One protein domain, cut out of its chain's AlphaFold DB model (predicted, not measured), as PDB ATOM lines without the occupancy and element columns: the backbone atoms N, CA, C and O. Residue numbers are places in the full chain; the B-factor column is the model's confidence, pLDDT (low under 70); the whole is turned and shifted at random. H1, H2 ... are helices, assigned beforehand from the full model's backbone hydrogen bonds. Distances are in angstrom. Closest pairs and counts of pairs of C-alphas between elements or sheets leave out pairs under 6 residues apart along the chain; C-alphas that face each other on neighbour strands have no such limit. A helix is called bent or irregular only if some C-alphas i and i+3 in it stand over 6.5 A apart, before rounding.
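Overview. This is residues 38 to 65 and 87 to 164 of the 181 residues of an uncharacterized protein of Amphimedon queenslandica (UniProt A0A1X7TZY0). A long helical hairpin, H3 and H4, makes the length; H1 packs on H4's middle, H2 on H3, and H5 folds back at H4's end. The printed part has 106 residues with five named helices, H1 to H5: all helix. It is loose, radius of gyration of the C-alphas 16.6 A, spanning 55 by 33 by 21 A.

Along the chain. Find C-alpha 38 at (-65.759, 20.023, 42.969), where H1, residues 38 to 48, begins. H2 is residues 53 to 62; H3, residues 87 to 115, runs 43.0 A; H4, residues 121 to 154, runs 49.1 A. Irregular H5, residues 156 to 163, has C-alphas 157 and 160 7.4 A apart; it ends at C-alpha 163 at (-45.581, 37.375, 48.707).

Arrangement. Start at the hub, H4: it touches H3, opposite ways at 20 degrees, closest C-alphas Ala 105 and Ala 131, 4.5 A. Closest to H1 are C-alphas Ser 46 and Ile 133, 4.0 A, at a steep tilt of 55 degrees. In H1, H2 and H4 every O i to N i+4 pair is within hydrogen-bond range; in H3 21 of 25, in H5 0 of 4, but 4 of 5 O i to N i+3.

Size, cuts and confidence. Residues 66 to 86 are not printed; C-alphas 65 and 87 are 33.5 A apart. Look for pLDDT under 70 at residues 63 to 65, 87 to 92 and 156 to 164.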
ATOM      1  N   GLU A  38     -66.612  21.130  42.522       85.44
ATOM      2  CA  GLU A  38     -65.759  20.023  42.969       85.44
ATOM      3  C   GLU A  38     -64.450  19.962  42.181       85.44
ATOM      4  O   GLU A  38     -63.388  19.682  42.740       85.44
ATOM      5  N   THR A  39     -64.514  20.236  40.878       83.56
ATOM      6  CA  THR A  39     -63.334  20.263  40.011       83.56
ATOM      7  C   THR A  39     -62.457  21.465  40.348       83.56
ATOM      8  O   THR A  39     -61.244  21.320  40.473       83.56
ATOM      9  N   HIS A  40     -63.059  22.633  40.575       84.50
ATOM     10  CA  HIS A  40     -62.353  23.827  41.023       84.50
ATOM     11  C   HIS A  40     -61.633  23.588  42.359       84.50
ATOM     12  O   HIS A  40     -60.449  23.908  42.494       84.50
ATOM     13  N   HIS A  41     -62.316  22.969  43.326       85.75
ATOM     14  CA  HIS A  41     -61.730  22.606  44.615       85.75
ATOM     15  C   HIS A  41     -60.562  21.632  44.438       85.75
ATOM     16  O   HIS A  41     -59.484  21.854  44.985       85.75
ATOM     17  N   LEU A  42     -60.730  20.584  43.625       84.06
ATOM     18  CA  LEU A  42     -59.668  19.619  43.343       84.06
ATOM     19  C   LEU A  42     -58.436  20.279  42.707       84.06
ATOM     20  O   LEU A  42     -57.307  19.966  43.091       84.06
ATOM     21  N   LEU A  43     -58.630  21.172  41.734       82.00
ATOM     22  CA  LEU A  43     -57.540  21.877  41.054       82.00
ATOM     23  C   LEU A  43     -56.812  22.834  42.003       82.00
ATOM     24  O   LEU A  43     -55.579  22.863  42.026       82.00
ATOM     25  N   THR A  44     -57.564  23.560  42.830       81.75
ATOM     26  CA  THR A  44     -57.015  24.471  43.844       81.75
ATOM     27  C   THR A  44     -56.205  23.708  44.893       81.75
ATOM     28  O   THR A  44     -55.053  24.055  45.173       81.75
ATOM     29  N   ASP A  45     -56.756  22.612  45.418       82.31
ATOM     30  CA  ASP A  45     -56.065  21.725  46.357       82.31
ATOM     31  C   ASP A  45     -54.795  21.139  45.741       82.31
ATOM     32  O   ASP A  45     -53.748  21.076  46.384       82.31
ATOM     33  N   SER A  46     -54.861  20.738  44.471       79.44
ATOM     34  CA  SER A  46     -53.722  20.156  43.757       79.44
ATOM     35  C   SER A  46     -52.547  21.125  43.627       79.44
ATOM     36  O   SER A  46     -51.400  20.689  43.623       79.44
ATOM     37  N   CYS A  47     -52.812  22.432  43.558       75.06
ATOM     38  CA  CYS A  47     -51.777  23.463  43.454       75.06
ATOM     39  C   CYS A  47     -51.237  23.945  44.810       75.06
ATOM     40  O   CYS A  47     -50.256  24.684  44.851       75.06
ATOM     41  N   THR A  48     -51.878  23.571  45.918       76.12
ATOM     42  CA  THR A  48     -51.524  24.043  47.270       76.12
ATOM     43  C   THR A  48     -51.046  22.918  48.188       76.12
ATOM     44  O   THR A  48     -50.349  23.162  49.182       76.12
ATOM     45  N   ARG A  49     -51.364  21.664  47.855       78.62
ATOM     46  CA  ARG A  49     -51.007  20.487  48.641       78.62
ATOM     47  C   ARG A  49     -49.580  20.028  48.356       78.62
ATOM     48  O   ARG A  49     -49.289  19.420  47.332       78.62
ATOM     49  N   SER A  50     -48.700  20.193  49.338       73.94
ATOM     50  CA  SER A  50     -47.340  19.644  49.281       73.94
ATOM     51  C   SER A  50     -47.337  18.114  49.201       73.94
ATOM     52  O   SER A  50     -48.060  17.456  49.955       73.94
ATOM     53  N   VAL A  51     -46.452  17.548  48.377       72.06
ATOM     54  CA  VAL A  51     -46.212  16.095  48.311       72.06
ATOM     55  C   VAL A  51     -44.835  15.790  48.880       72.06
ATOM     56  O   VAL A  51     -43.837  16.361  48.448       72.06
ATOM     57  N   SER A  52     -44.769  14.873  49.849       77.25
ATOM     58  CA  SER A  52     -43.492  14.476  50.446       77.25
ATOM     59  C   SER A  52     -42.651  13.621  49.487       77.25
ATOM     60  O   SER A  52     -43.186  12.891  48.647       77.25
ATOM     61  N   ASN A  53     -41.326  13.646  49.653       75.56
ATOM     62  CA  ASN A  53     -40.424  12.778  48.891       75.56
ATOM     63  C   ASN A  53     -40.720  11.286  49.110       75.56
ATOM     64  O   ASN A  53     -40.607  10.505  48.170       75.56
ATOM     65  N   GLU A  54     -41.144  10.891  50.312       77.50
ATOM     66  CA  GLU A  54     -41.506   9.500  50.601       77.50
ATOM     67  C   GLU A  54     -42.786   9.085  49.879       77.50
ATOM     68  O   GLU A  54     -42.822   8.024  49.261       77.50
ATOM     69  N   THR A  55     -43.794   9.960  49.842       78.62
ATOM     70  CA  THR A  55     -45.003   9.743  49.036       78.62
ATOM     71  C   THR A  55     -44.647   9.575  47.559       78.62
ATOM     72  O   THR A  55     -45.122   8.641  46.927       78.62
ATOM     73  N   ARG A  56     -43.752  10.408  47.015       75.25
ATOM     74  CA  ARG A  56     -43.307  10.289  45.614       75.25
ATOM     75  C   ARG A  56     -42.578   8.984  45.341       75.25
ATOM     76  O   ARG A  56     -42.904   8.302  44.376       75.25
ATOM     77  N   LYS A  57     -41.592   8.631  46.173       78.06
ATOM     78  CA  LYS A  57     -40.857   7.364  46.045       78.06
ATOM     79  C   LYS A  57     -41.818   6.186  46.098       78.06
ATOM     80  O   LYS A  57     -41.721   5.290  45.269       78.06
ATOM     81  N   HIS A  58     -42.764   6.218  47.033       80.81
ATOM     82  CA  HIS A  58     -43.819   5.224  47.134       80.81
ATOM     83  C   HIS A  58     -44.626   5.150  45.832       80.81
ATOM     84  O   HIS A  58     -44.676   4.085  45.231       80.81
ATOM     85  N   THR A  59     -45.147   6.268  45.317       75.81
ATOM     86  CA  THR A  59     -45.863   6.305  44.031       75.81
ATOM     87  C   THR A  59     -45.029   5.718  42.888       75.81
ATOM     88  O   THR A  59     -45.528   4.859  42.168       75.81
ATOM     89  N   ARG A  60     -43.749   6.098  42.752       73.50
ATOM     90  CA  ARG A  60     -42.842   5.559  41.717       73.50
ATOM     91  C   ARG A  60     -42.587   4.060  41.847       73.50
ATOM     92  O   ARG A  60     -42.424   3.374  40.846       73.50
ATOM     93  N   ASN A  61     -42.488   3.564  43.076       76.19
ATOM     94  CA  ASN A  61     -42.195   2.158  43.334       76.19
ATOM     95  C   ASN A  61     -43.438   1.280  43.147       76.19
ATOM     96  O   ASN A  61     -43.322   0.142  42.698       76.19
ATOM     97  N   HIS A  62     -44.612   1.805  43.503       74.44
ATOM     98  CA  HIS A  62     -45.886   1.097  43.400       74.44
ATOM     99  C   HIS A  62     -46.419   1.053  41.970       74.44
ATOM    100  O   HIS A  62     -46.981   0.041  41.555       74.44
ATOM    101  N   LEU A  63     -46.228   2.127  41.211       69.88
ATOM    102  CA  LEU A  63     -46.690   2.255  39.837       69.88
ATOM    103  C   LEU A  63     -45.460   2.128  38.938       69.88
ATOM    104  O   LEU A  63     -44.649   3.043  38.831       69.88
ATOM    105  N   LYS A  64     -45.254   0.940  38.364       65.06
ATOM    106  CA  LYS A  64     -44.065   0.652  37.555       65.06
ATOM    107  C   LYS A  64     -44.083   1.514  36.294       65.06
ATOM    108  O   LYS A  64     -44.806   1.206  35.358       65.06
ATOM    109  N   LEU A  65     -43.251   2.549  36.245       61.06
ATOM    110  CA  LEU A  65     -42.912   3.190  34.979       61.06
ATOM    111  C   LEU A  65     -41.854   2.334  34.274       61.06
ATOM    112  O   LEU A  65     -40.828   1.995  34.877       61.06
ATOM    113  N   SER A  87     -25.882  32.145  40.745       60.72
ATOM    114  CA  SER A  87     -27.312  32.293  40.448       60.72
ATOM    115  C   SER A  87     -27.797  31.510  39.219       60.72
ATOM    116  O   SER A  87     -28.966  31.143  39.156       60.72
ATOM    117  N   SER A  88     -26.933  31.232  38.236       62.56
ATOM    118  CA  SER A  88     -27.288  30.375  37.095       62.56
ATOM    119  C   SER A  88     -27.290  28.890  37.455       62.56
ATOM    120  O   SER A  88     -28.088  28.141  36.902       62.56
ATOM    121  N   GLN A  89     -26.457  28.476  38.414       66.31
ATOM    122  CA  GLN A  89     -26.435  27.093  38.895       66.31
ATOM    123  C   GLN A  89     -27.682  26.784  39.731       66.31
ATOM    124  O   GLN A  89     -28.312  25.753  39.520       66.31
ATOM    125  N   SER A  90     -28.093  27.704  40.612       69.19
ATOM    126  CA  SER A  90     -29.316  27.527  41.405       69.19
ATOM    127  C   SER A  90     -30.588  27.534  40.549       69.19
ATOM    128  O   SER A  90     -31.508  26.764  40.810       69.19
ATOM    129  N   ALA A  91     -30.643  28.361  39.499       68.69
ATOM    130  CA  ALA A  91     -31.773  28.383  38.571       68.69
ATOM    131  C   ALA A  91     -31.887  27.089  37.741       68.69
ATOM    132  O   ALA A  91     -32.994  26.586  37.548       68.69
ATOM    133  N   ASP A  92     -30.761  26.544  37.270       69.75
ATOM    134  CA  ASP A  92     -30.722  25.261  36.551       69.75
ATOM    135  C   ASP A  92     -31.143  24.095  37.457       69.75
ATOM    136  O   ASP A  92     -31.931  23.239  37.056       69.75
ATOM    137  N   GLU A  93     -30.698  24.103  38.716       73.44
ATOM    138  CA  GLU A  93     -31.098  23.112  39.712       73.44
ATOM    139  C   GLU A  93     -32.611  23.153  39.981       73.44
ATOM    140  O   GLU A  93     -33.280  22.120  39.917       73.44
ATOM    141  N   GLU A  94     -33.191  24.337  40.200       73.56
ATOM    142  CA  GLU A  94     -34.644  24.495  40.367       73.56
ATOM    143  C   GLU A  94     -35.431  24.034  39.126       73.56
ATOM    144  O   GLU A  94     -36.487  23.406  39.257       73.56
ATOM    145  N   LEU A  95     -34.913  24.280  37.918       76.12
ATOM    146  CA  LEU A  95     -35.526  23.805  36.676       76.12
ATOM    147  C   LEU A  95     -35.455  22.275  36.551       76.12
ATOM    148  O   LEU A  95     -36.454  21.638  36.212       76.12
ATOM    149  N   ALA A  96     -34.312  21.665  36.865       74.44
ATOM    150  CA  ALA A  96     -34.149  20.212  36.869       74.44
ATOM    151  C   ALA A  96     -35.090  19.540  37.885       74.44
ATOM    152  O   ALA A  96     -35.702  18.499  37.601       74.44
ATOM    153  N   ARG A  97     -35.270  20.168  39.052       75.69
ATOM    154  CA  ARG A  97     -36.244  19.744  40.061       75.69
ATOM    155  C   ARG A  97     -37.663  19.786  39.491       75.69
ATOM    156  O   ARG A  97     -38.355  18.770  39.553       75.69
ATOM    157  N   LEU A  98     -38.072  20.901  38.878       78.31
ATOM    158  CA  LEU A  98     -39.382  21.050  38.229       78.31
ATOM    159  C   LEU A  98     -39.645  19.989  37.159       78.31
ATOM    160  O   LEU A  98     -40.703  19.359  37.163       78.31
ATOM    161  N   LEU A  99     -38.673  19.744  36.279       77.94
ATOM    162  CA  LEU A  99     -38.774  18.709  35.249       77.94
ATOM    163  C   LEU A  99     -38.998  17.325  35.865       77.94
ATOM    164  O   LEU A  99     -39.856  16.574  35.407       77.94
ATOM    165  N   THR A 100     -38.291  17.012  36.950       77.44
ATOM    166  CA  THR A 100     -38.473  15.747  37.676       77.44
ATOM    167  C   THR A 100     -39.892  15.613  38.240       77.44
ATOM    168  O   THR A 100     -40.455  14.523  38.223       77.44
ATOM    169  N   PHE A 101     -40.502  16.697  38.730       75.56
ATOM    170  CA  PHE A 101     -41.889  16.669  39.215       75.56
ATOM    171  C   PHE A 101     -42.905  16.420  38.101       75.56
ATOM    172  O   PHE A 101     -43.827  15.628  38.288       75.56
ATOM    173  N   ILE A 102     -42.721  17.054  36.942       81.75
ATOM    174  CA  ILE A 102     -43.581  16.834  35.773       81.75
ATOM    175  C   ILE A 102     -43.477  15.375  35.314       81.75
ATOM    176  O   ILE A 102     -44.493  14.726  35.079       81.75
ATOM    177  N   LEU A 103     -42.258  14.834  35.248       82.00
ATOM    178  CA  LEU A 103     -42.029  13.436  34.879       82.00
ATOM    179  C   LEU A 103     -42.612  12.453  35.902       82.00
ATOM    180  O   LEU A 103     -43.151  11.422  35.513       82.00
ATOM    181  N   ASP A 104     -42.568  12.771  37.194       81.69
ATOM    182  CA  ASP A 104     -43.178  11.930  38.227       81.69
ATOM    183  C   ASP A 104     -44.688  11.806  38.080       81.69
ATOM    184  O   ASP A 104     -45.239  10.753  38.395       81.69
ATOM    185  N   ALA A 105     -45.357  12.857  37.602       86.44
ATOM    186  CA  ALA A 105     -46.786  12.807  37.335       86.44
ATOM    187  C   ALA A 105     -47.131  11.854  36.183       86.44
ATOM    188  O   ALA A 105     -48.241  11.328  36.144       86.44
ATOM    189  N   LEU A 106     -46.184  11.578  35.278       85.62
ATOM    190  CA  LEU A 106     -46.397  10.599  34.215       85.62
ATOM    191  C   LEU A 106     -46.563   9.190  34.774       85.62
ATOM    192  O   LEU A 106     -47.299   8.412  34.191       85.62
ATOM    193  N   VAL A 107     -45.954   8.874  35.919       85.31
ATOM    194  CA  VAL A 107     -46.024   7.538  36.518       85.31
ATOM    195  C   VAL A 107     -47.458   7.077  36.806       85.31
ATOM    196  O   VAL A 107     -47.860   6.028  36.294       85.31
ATOM    197  N   PRO A 108     -48.269   7.812  37.589       87.75
ATOM    198  CA  PRO A 108     -49.664   7.445  37.773       87.75
ATOM    199  C   PRO A 108     -50.482   7.498  36.480       87.75
ATOM    200  O   PRO A 108     -51.368   6.666  36.305       87.75
ATOM    201  N   LEU A 109     -50.179   8.416  35.557       90.38
ATOM    202  CA  LEU A 109     -50.910   8.530  34.291       90.38
ATOM    203  C   LEU A 109     -50.671   7.328  33.369       90.38
ATOM    204  O   LEU A 109     -51.627   6.777  32.830       90.38
ATOM    205  N   THR A 110     -49.426   6.872  33.213       86.75
ATOM    206  CA  THR A 110     -49.112   5.690  32.399       86.75
ATOM    207  C   THR A 110     -49.647   4.419  33.037       86.75
ATOM    208  O   THR A 110     -50.163   3.568  32.324       86.75
ATOM    209  N   ALA A 111     -49.607   4.304  34.371       86.06
ATOM    210  CA  ALA A 111     -50.196   3.162  35.066       86.06
ATOM    211  C   ALA A 111     -51.704   3.045  34.794       86.06
ATOM    212  O   ALA A 111     -52.201   1.944  34.561       86.06
ATOM    213  N   ILE A 112     -52.419   4.175  34.750       89.50
ATOM    214  CA  ILE A 112     -53.825   4.201  34.329       89.50
ATOM    215  C   ILE A 112     -53.945   3.793  32.857       89.50
ATOM    216  O   ILE A 112     -54.754   2.929  32.537       89.50
ATOM    217  N   LEU A 113     -53.155   4.374  31.950       87.75
ATOM    218  CA  LEU A 113     -53.263   4.082  30.514       87.75
ATOM    219  C   LEU A 113     -53.006   2.606  30.176       87.75
ATOM    220  O   LEU A 113     -53.710   2.040  29.342       87.75
ATOM    221  N   GLU A 114     -52.023   1.982  30.823       87.00
ATOM    222  CA  GLU A 114     -51.638   0.590  30.575       87.00
ATOM    223  C   GLU A 114     -52.537  -0.406  31.323       87.00
ATOM    224  O   GLU A 114     -52.860  -1.467  30.789       87.00
ATOM    225  N   GLY A 115     -52.962  -0.064  32.543       84.56
ATOM    226  CA  GLY A 115     -53.600  -0.992  33.480       84.56
ATOM    227  C   GLY A 115     -55.058  -0.693  33.833       84.56
ATOM    228  O   GLY A 115     -55.624  -1.409  34.655       84.56
ATOM    229  N   ALA A 116     -55.708   0.324  33.249       84.38
ATOM    230  CA  ALA A 116     -57.049   0.770  33.670       84.38
ATOM    231  C   ALA A 116     -58.100  -0.349  33.744       84.38
ATOM    232  O   ALA A 116     -58.982  -0.295  34.595       84.38
ATOM    233  N   LYS A 117     -58.018  -1.366  32.875       83.12
ATOM    234  CA  LYS A 117     -58.963  -2.498  32.867       83.12
ATOM    235  C   LYS A 117     -58.847  -3.397  34.101       83.12
ATOM    236  O   LYS A 117     -59.810  -4.069  34.454       83.12
ATOM    237  N   GLU A 118     -57.675  -3.423  34.723       88.44
ATOM    238  CA  GLU A 118     -57.318  -4.302  35.843       88.44
ATOM    239  C   GLU A 118     -57.261  -3.533  37.173       88.44
ATOM    240  O   GLU A 118     -57.279  -4.129  38.251       88.44
ATOM    241  N   MET A 119     -57.216  -2.201  37.114       89.06
ATOM    242  CA  MET A 119     -57.246  -1.331  38.282       89.06
ATOM    243  C   MET A 119     -58.667  -1.171  38.828       89.06
ATOM    244  O   MET A 119     -59.644  -1.039  38.094       89.06
ATOM    245  N   THR A 120     -58.782  -1.106  40.153       92.38
ATOM    246  CA  THR A 120     -60.037  -0.703  40.791       92.38
ATOM    247  C   THR A 120     -60.314   0.778  40.514       92.38
ATOM    248  O   THR A 120     -59.390   1.581  40.361       92.38
ATOM    249  N   VAL A 121     -61.592   1.172  40.529       92.00
ATOM    250  CA  VAL A 121     -61.998   2.589  40.414       92.00
ATOM    251  C   VAL A 121     -61.296   3.458  41.465       92.00
ATOM    252  O   VAL A 121     -60.910   4.589  41.177       92.00
ATOM    253  N   GLN A 122     -61.088   2.917  42.667       90.75
ATOM    254  CA  GLN A 122     -60.383   3.609  43.740       90.75
ATOM    255  C   GLN A 122     -58.905   3.840  43.400       90.75
ATOM    256  O   GLN A 122     -58.425   4.962  43.536       90.75
ATOM    257  N   ASN A 123     -58.207   2.827  42.877       87.62
ATOM    258  CA  ASN A 123     -56.806   2.963  42.474       87.62
ATOM    259  C   ASN A 123     -56.643   3.970  41.326       87.62
ATOM    260  O   ASN A 123     -55.691   4.747  41.318       87.62
ATOM    261  N   ILE A 124     -57.583   3.989  40.372       89.81
ATOM    262  CA  ILE A 124     -57.595   4.978  39.282       89.81
ATOM    263  C   ILE A 124     -57.778   6.386  39.855       89.81
ATOM    264  O   ILE A 124     -57.031   7.296  39.498       89.81
ATOM    265  N   ARG A 125     -58.732   6.571  40.776       90.56
ATOM    266  CA  ARG A 125     -58.967   7.858  41.444       90.56
ATOM    267  C   ARG A 125     -57.723   8.333  42.194       90.56
ATOM    268  O   ARG A 125     -57.342   9.488  42.050       90.56
ATOM    269  N   GLU A 126     -57.085   7.465  42.972       88.50
ATOM    270  CA  GLU A 126     -55.875   7.806  43.729       88.50
ATOM    271  C   GLU A 126     -54.702   8.175  42.817       88.50
ATOM    272  O   GLU A 126     -54.009   9.164  43.073       88.50
ATOM    273  N   ALA A 127     -54.508   7.432  41.725       88.25
ATOM    274  CA  ALA A 127     -53.498   7.738  40.722       88.25
ATOM    275  C   ALA A 127     -53.769   9.097  40.050       88.25
ATOM    276  O   ALA A 127     -52.861   9.927  39.985       88.25
ATOM    277  N   LEU A 128     -55.013   9.379  39.642       90.69
ATOM    278  CA  LEU A 128     -55.399  10.672  39.063       90.69
ATOM    279  C   LEU A 128     -55.179  11.827  40.042       90.69
ATOM    280  O   LEU A 128     -54.552  12.816  39.681       90.69
ATOM    281  N   VAL A 129     -55.632  11.695  41.292       88.56
ATOM    282  CA  VAL A 129     -55.419  12.720  42.328       88.56
ATOM    283  C   VAL A 129     -53.926  12.958  42.552       88.56
ATOM    284  O   VAL A 129     -53.490  14.103  42.630       88.56
ATOM    285  N   THR A 130     -53.121  11.896  42.604       86.12
ATOM    286  CA  THR A 130     -51.666  12.013  42.765       86.12
ATOM    287  C   THR A 130     -51.021  12.732  41.581       86.12
ATOM    288  O   THR A 130     -50.202  13.628  41.790       86.12
ATOM    289  N   ALA A 131     -51.410  12.391  40.348       88.50
ATOM    290  CA  ALA A 131     -50.945  13.067  39.139       88.50
ATOM    291  C   ALA A 131     -51.301  14.561  39.160       88.50
ATOM    292  O   ALA A 131     -50.430  15.404  38.948       88.50
ATOM    293  N   SER A 132     -52.557  14.885  39.485       88.44
ATOM    294  CA  SER A 132     -53.049  16.261  39.568       88.44
ATOM    295  C   SER A 132     -52.266  17.083  40.581       88.44
ATOM    296  O   SER A 132     -51.832  18.184  40.252       88.44
ATOM    297  N   ILE A 133     -52.002  16.543  41.775       85.19
ATOM    298  CA  ILE A 133     -51.214  17.247  42.795       85.19
ATOM    299  C   ILE A 133     -49.768  17.472  42.316       85.19
ATOM    300  O   ILE A 133     -49.210  18.551  42.509       85.19
ATOM    301  N   LEU A 134     -49.133  16.482  41.678       84.44
ATOM    302  CA  LEU A 134     -47.763  16.631  41.169       84.44
ATOM    303  C   LEU A 134     -47.667  17.715  40.082       84.44
ATOM    304  O   LEU A 134     -46.763  18.553  40.137       84.44
ATOM    305  N   ILE A 135     -48.619  17.741  39.143       86.94
ATOM    306  CA  ILE A 135     -48.692  18.752  38.075       86.94
ATOM    307  C   ILE A 135     -49.033  20.128  38.650       86.94
ATOM    308  O   ILE A 135     -48.376  21.111  38.307       86.94
ATOM    309  N   GLY A 136     -50.017  20.206  39.548       84.19
ATOM    310  CA  GLY A 136     -50.422  21.443  40.212       84.19
ATOM    311  C   GLY A 136     -49.261  22.087  40.967       84.19
ATOM    312  O   GLY A 136     -48.984  23.272  40.786       84.19
ATOM    313  N   ASN A 137     -48.503  21.289  41.722       81.44
ATOM    314  CA  ASN A 137     -47.308  21.759  42.420       81.44
ATOM    315  C   ASN A 137     -46.211  22.247  41.462       81.44
ATOM    316  O   ASN A 137     -45.596  23.288  41.712       81.44
ATOM    317  N   ALA A 138     -45.974  21.525  40.359       82.25
ATOM    318  CA  ALA A 138     -45.039  21.954  39.319       82.25
ATOM    319  C   ALA A 138     -45.443  23.305  38.713       82.25
ATOM    320  O   ALA A 138     -44.618  24.216  38.610       82.25
ATOM    321  N   ASN A 139     -46.725  23.463  38.382       83.19
ATOM    322  CA  ASN A 139     -47.268  24.689  37.811       83.19
ATOM    323  C   ASN A 139     -47.183  25.880  38.780       83.19
ATOM    324  O   ASN A 139     -46.758  26.971  38.389       83.19
ATOM    325  N   ALA A 140     -47.536  25.676  40.052       78.50
ATOM    326  CA  ALA A 140     -47.476  26.716  41.075       78.50
ATOM    327  C   ALA A 140     -46.043  27.243  41.261       78.50
ATOM    328  O   ALA A 140     -45.811  28.455  41.235       78.50
ATOM    329  N   LYS A 141     -45.052  26.347  41.360       78.19
ATOM    330  CA  LYS A 141     -43.648  26.757  41.490       78.19
ATOM    331  C   LYS A 141     -43.105  27.400  40.213       78.19
ATOM    332  O   LYS A 141     -42.396  28.399  40.310       78.19
ATOM    333  N   LEU A 142     -43.453  26.897  39.027       81.38
ATOM    334  CA  LEU A 142     -43.069  27.546  37.768       81.38
ATOM    335  C   LEU A 142     -43.635  28.972  37.684       81.38
ATOM    336  O   LEU A 142     -42.922  29.899  37.304       81.38
ATOM    337  N   THR A 143     -44.892  29.166  38.085       78.81
ATOM    338  CA  THR A 143     -45.530  30.488  38.146       78.81
ATOM    339  C   THR A 143     -44.795  31.417  39.112       78.81
ATOM    340  O   THR A 143     -44.529  32.567  38.763       78.81
ATOM    341  N   HIS A 144     -44.405  30.917  40.288       77.38
ATOM    342  CA  HIS A 144     -43.595  31.665  41.252       77.38
ATOM    343  C   HIS A 144     -42.251  32.106  40.656       77.38
ATOM    344  O   HIS A 144     -41.956  33.298  40.640       77.38
ATOM    345  N   LEU A 145     -41.482  31.173  40.080       77.38
ATOM    346  CA  LEU A 145     -40.179  31.466  39.468       77.38
ATOM    347  C   LEU A 145     -40.296  32.470  38.309       77.38
ATOM    348  O   LEU A 145     -39.455  33.356  38.167       77.38
ATOM    349  N   ARG A 146     -41.347  32.365  37.481       78.25
ATOM    350  CA  ARG A 146     -41.605  33.329  36.394       78.25
ATOM    351  C   ARG A 146     -41.850  34.733  36.940       78.25
ATOM    352  O   ARG A 146     -41.314  35.689  36.382       78.25
ATOM    353  N   ARG A 147     -42.613  34.864  38.030       75.56
ATOM    354  CA  ARG A 147     -42.860  36.158  38.688       75.56
ATOM    355  C   ARG A 147     -41.597  36.723  39.329       75.56
ATOM    356  O   ARG A 147     -41.300  37.891  39.101       75.56
ATOM    357  N   GLU A 148     -40.829  35.907  40.052       74.81
ATOM    358  CA  GLU A 148     -39.521  36.305  40.601       74.81
ATOM    359  C   GLU A 148     -38.599  36.835  39.509       74.81
ATOM    360  O   GLU A 148     -38.031  37.920  39.641       74.81
ATOM    361  N   LYS A 149     -38.512  36.111  38.387       76.19
ATOM    362  CA  LYS A 149     -37.688  36.533  37.260       76.19
ATOM    363  C   LYS A 149     -38.173  37.852  36.664       76.19
ATOM    364  O   LYS A 149     -37.351  38.734  36.438       76.19
ATOM    365  N   LEU A 150     -39.477  38.006  36.435       74.56
ATOM    366  CA  LEU A 150     -40.050  39.240  35.893       74.56
ATOM    367  C   LEU A 150     -39.782  40.440  36.812       74.56
ATOM    368  O   LEU A 150     -39.344  41.487  36.346       74.56
ATOM    369  N   ILE A 151     -39.982  40.274  38.117       71.50
ATOM    370  CA  ILE A 151     -39.802  41.349  39.096       71.50
ATOM    371  C   ILE A 151     -38.330  41.739  39.235       71.50
ATOM    372  O   ILE A 151     -38.040  42.932  39.223       71.50
ATOM    373  N   SER A 152     -37.401  40.773  39.227       70.38
ATOM    374  CA  SER A 152     -35.955  41.064  39.201       70.38
ATOM    375  C   SER A 152     -35.521  41.882  37.976       70.38
ATOM    376  O   SER A 152     -34.561  42.637  38.034       70.38
ATOM    377  N   VAL A 153     -36.237  41.766  36.850       74.56
ATOM    378  CA  VAL A 153     -35.953  42.556  35.640       74.56
ATOM    379  C   VAL A 153     -36.525  43.975  35.742       74.56
ATOM    380  O   VAL A 153     -35.944  44.902  35.183       74.56
ATOM    381  N   ILE A 154     -37.647  44.160  36.444       75.69
ATOM    382  CA  ILE A 154     -38.295  45.470  36.610       75.69
ATOM    383  C   ILE A 154     -37.572  46.300  37.678       75.69
ATOM    384  O   ILE A 154     -37.225  47.456  37.428       75.69
ATOM    385  N   LYS A 155     -37.380  45.737  38.879       74.62
ATOM    386  CA  LYS A 155     -36.646  46.359  39.990       74.62
ATOM    387  C   LYS A 155     -36.445  45.358  41.132       74.62
ATOM    388  O   LYS A 155     -37.428  44.841  41.663       74.62
ATOM    389  N   ASP A 156     -35.203  45.184  41.580       63.50
ATOM    390  CA  ASP A 156     -34.864  44.272  42.688       63.50
ATOM    391  C   ASP A 156     -35.596  44.617  44.006       63.50
ATOM    392  O   ASP A 156     -35.944  43.729  44.779       63.50
ATOM    393  N   ASP A 157     -35.936  45.889  44.239       68.00
ATOM    394  CA  ASP A 157     -36.635  46.340  45.458       68.00
ATOM    395  C   ASP A 157     -38.104  45.878  45.560       68.00
ATOM    396  O   ASP A 157     -38.741  46.056  46.599       68.00
ATOM    397  N   LEU A 158     -38.673  45.310  44.490       64.75
ATOM    398  CA  LEU A 158     -40.078  44.884  44.440       64.75
ATOM    399  C   LEU A 158     -40.271  43.394  44.762       64.75
ATOM    400  O   LEU A 158     -41.410  42.931  44.831       64.75
ATOM    401  N   THR A 159     -39.197  42.640  45.026       65.12
ATOM    402  CA  THR A 159     -39.257  41.229  45.451       65.12
ATOM    403  C   THR A 159     -40.226  40.957  46.617       65.12
ATOM    404  O   THR A 159     -40.921  39.940  46.563       65.12
ATOM    405  N   PRO A 160     -40.376  41.836  47.634       65.69
ATOM    406  CA  PRO A 160     -41.347  41.619  48.710       65.69
ATOM    407  C   PRO A 160     -42.813  41.534  48.245       65.69
ATOM    408  O   PRO A 160     -43.620  40.880  48.901       65.69
ATOM    409  N   LEU A 161     -43.175  42.136  47.105       63.56
ATOM    410  CA  LEU A 161     -44.557  42.142  46.594       63.56
ATOM    411  C   LEU A 161     -45.002  40.783  46.032       63.56
ATOM    412  O   LEU A 161     -46.198  40.508  45.951       63.56
ATOM    413  N   ILE A 162     -44.057  39.887  45.726       62.47
ATOM    414  CA  ILE A 162     -44.335  38.512  45.267       62.47
ATOM    415  C   ILE A 162     -45.143  37.735  46.310       62.47
ATOM    416  O   ILE A 162     -45.975  36.897  45.957       62.47
ATOM    417  N   GLN A 163     -44.924  38.045  47.589       58.56
ATOM    418  CA  GLN A 163     -45.581  37.375  48.707       58.56
ATOM    419  C   GLN A 163     -47.035  37.823  48.907       58.56
ATOM    420  O   GLN A 163     -47.792  37.081  49.520       58.56
ATOM    421  N   TYR A 164     -47.441  38.989  48.389       51.28
ATOM    422  CA  TYR A 164     -48.739  39.601  48.702       51.28
ATOM    423  C   TYR A 164     -49.824  39.393  47.631       51.28
ATOM    424  O   TYR A 164     -51.001  39.372  47.978       51.28
TER     425      TYR A 164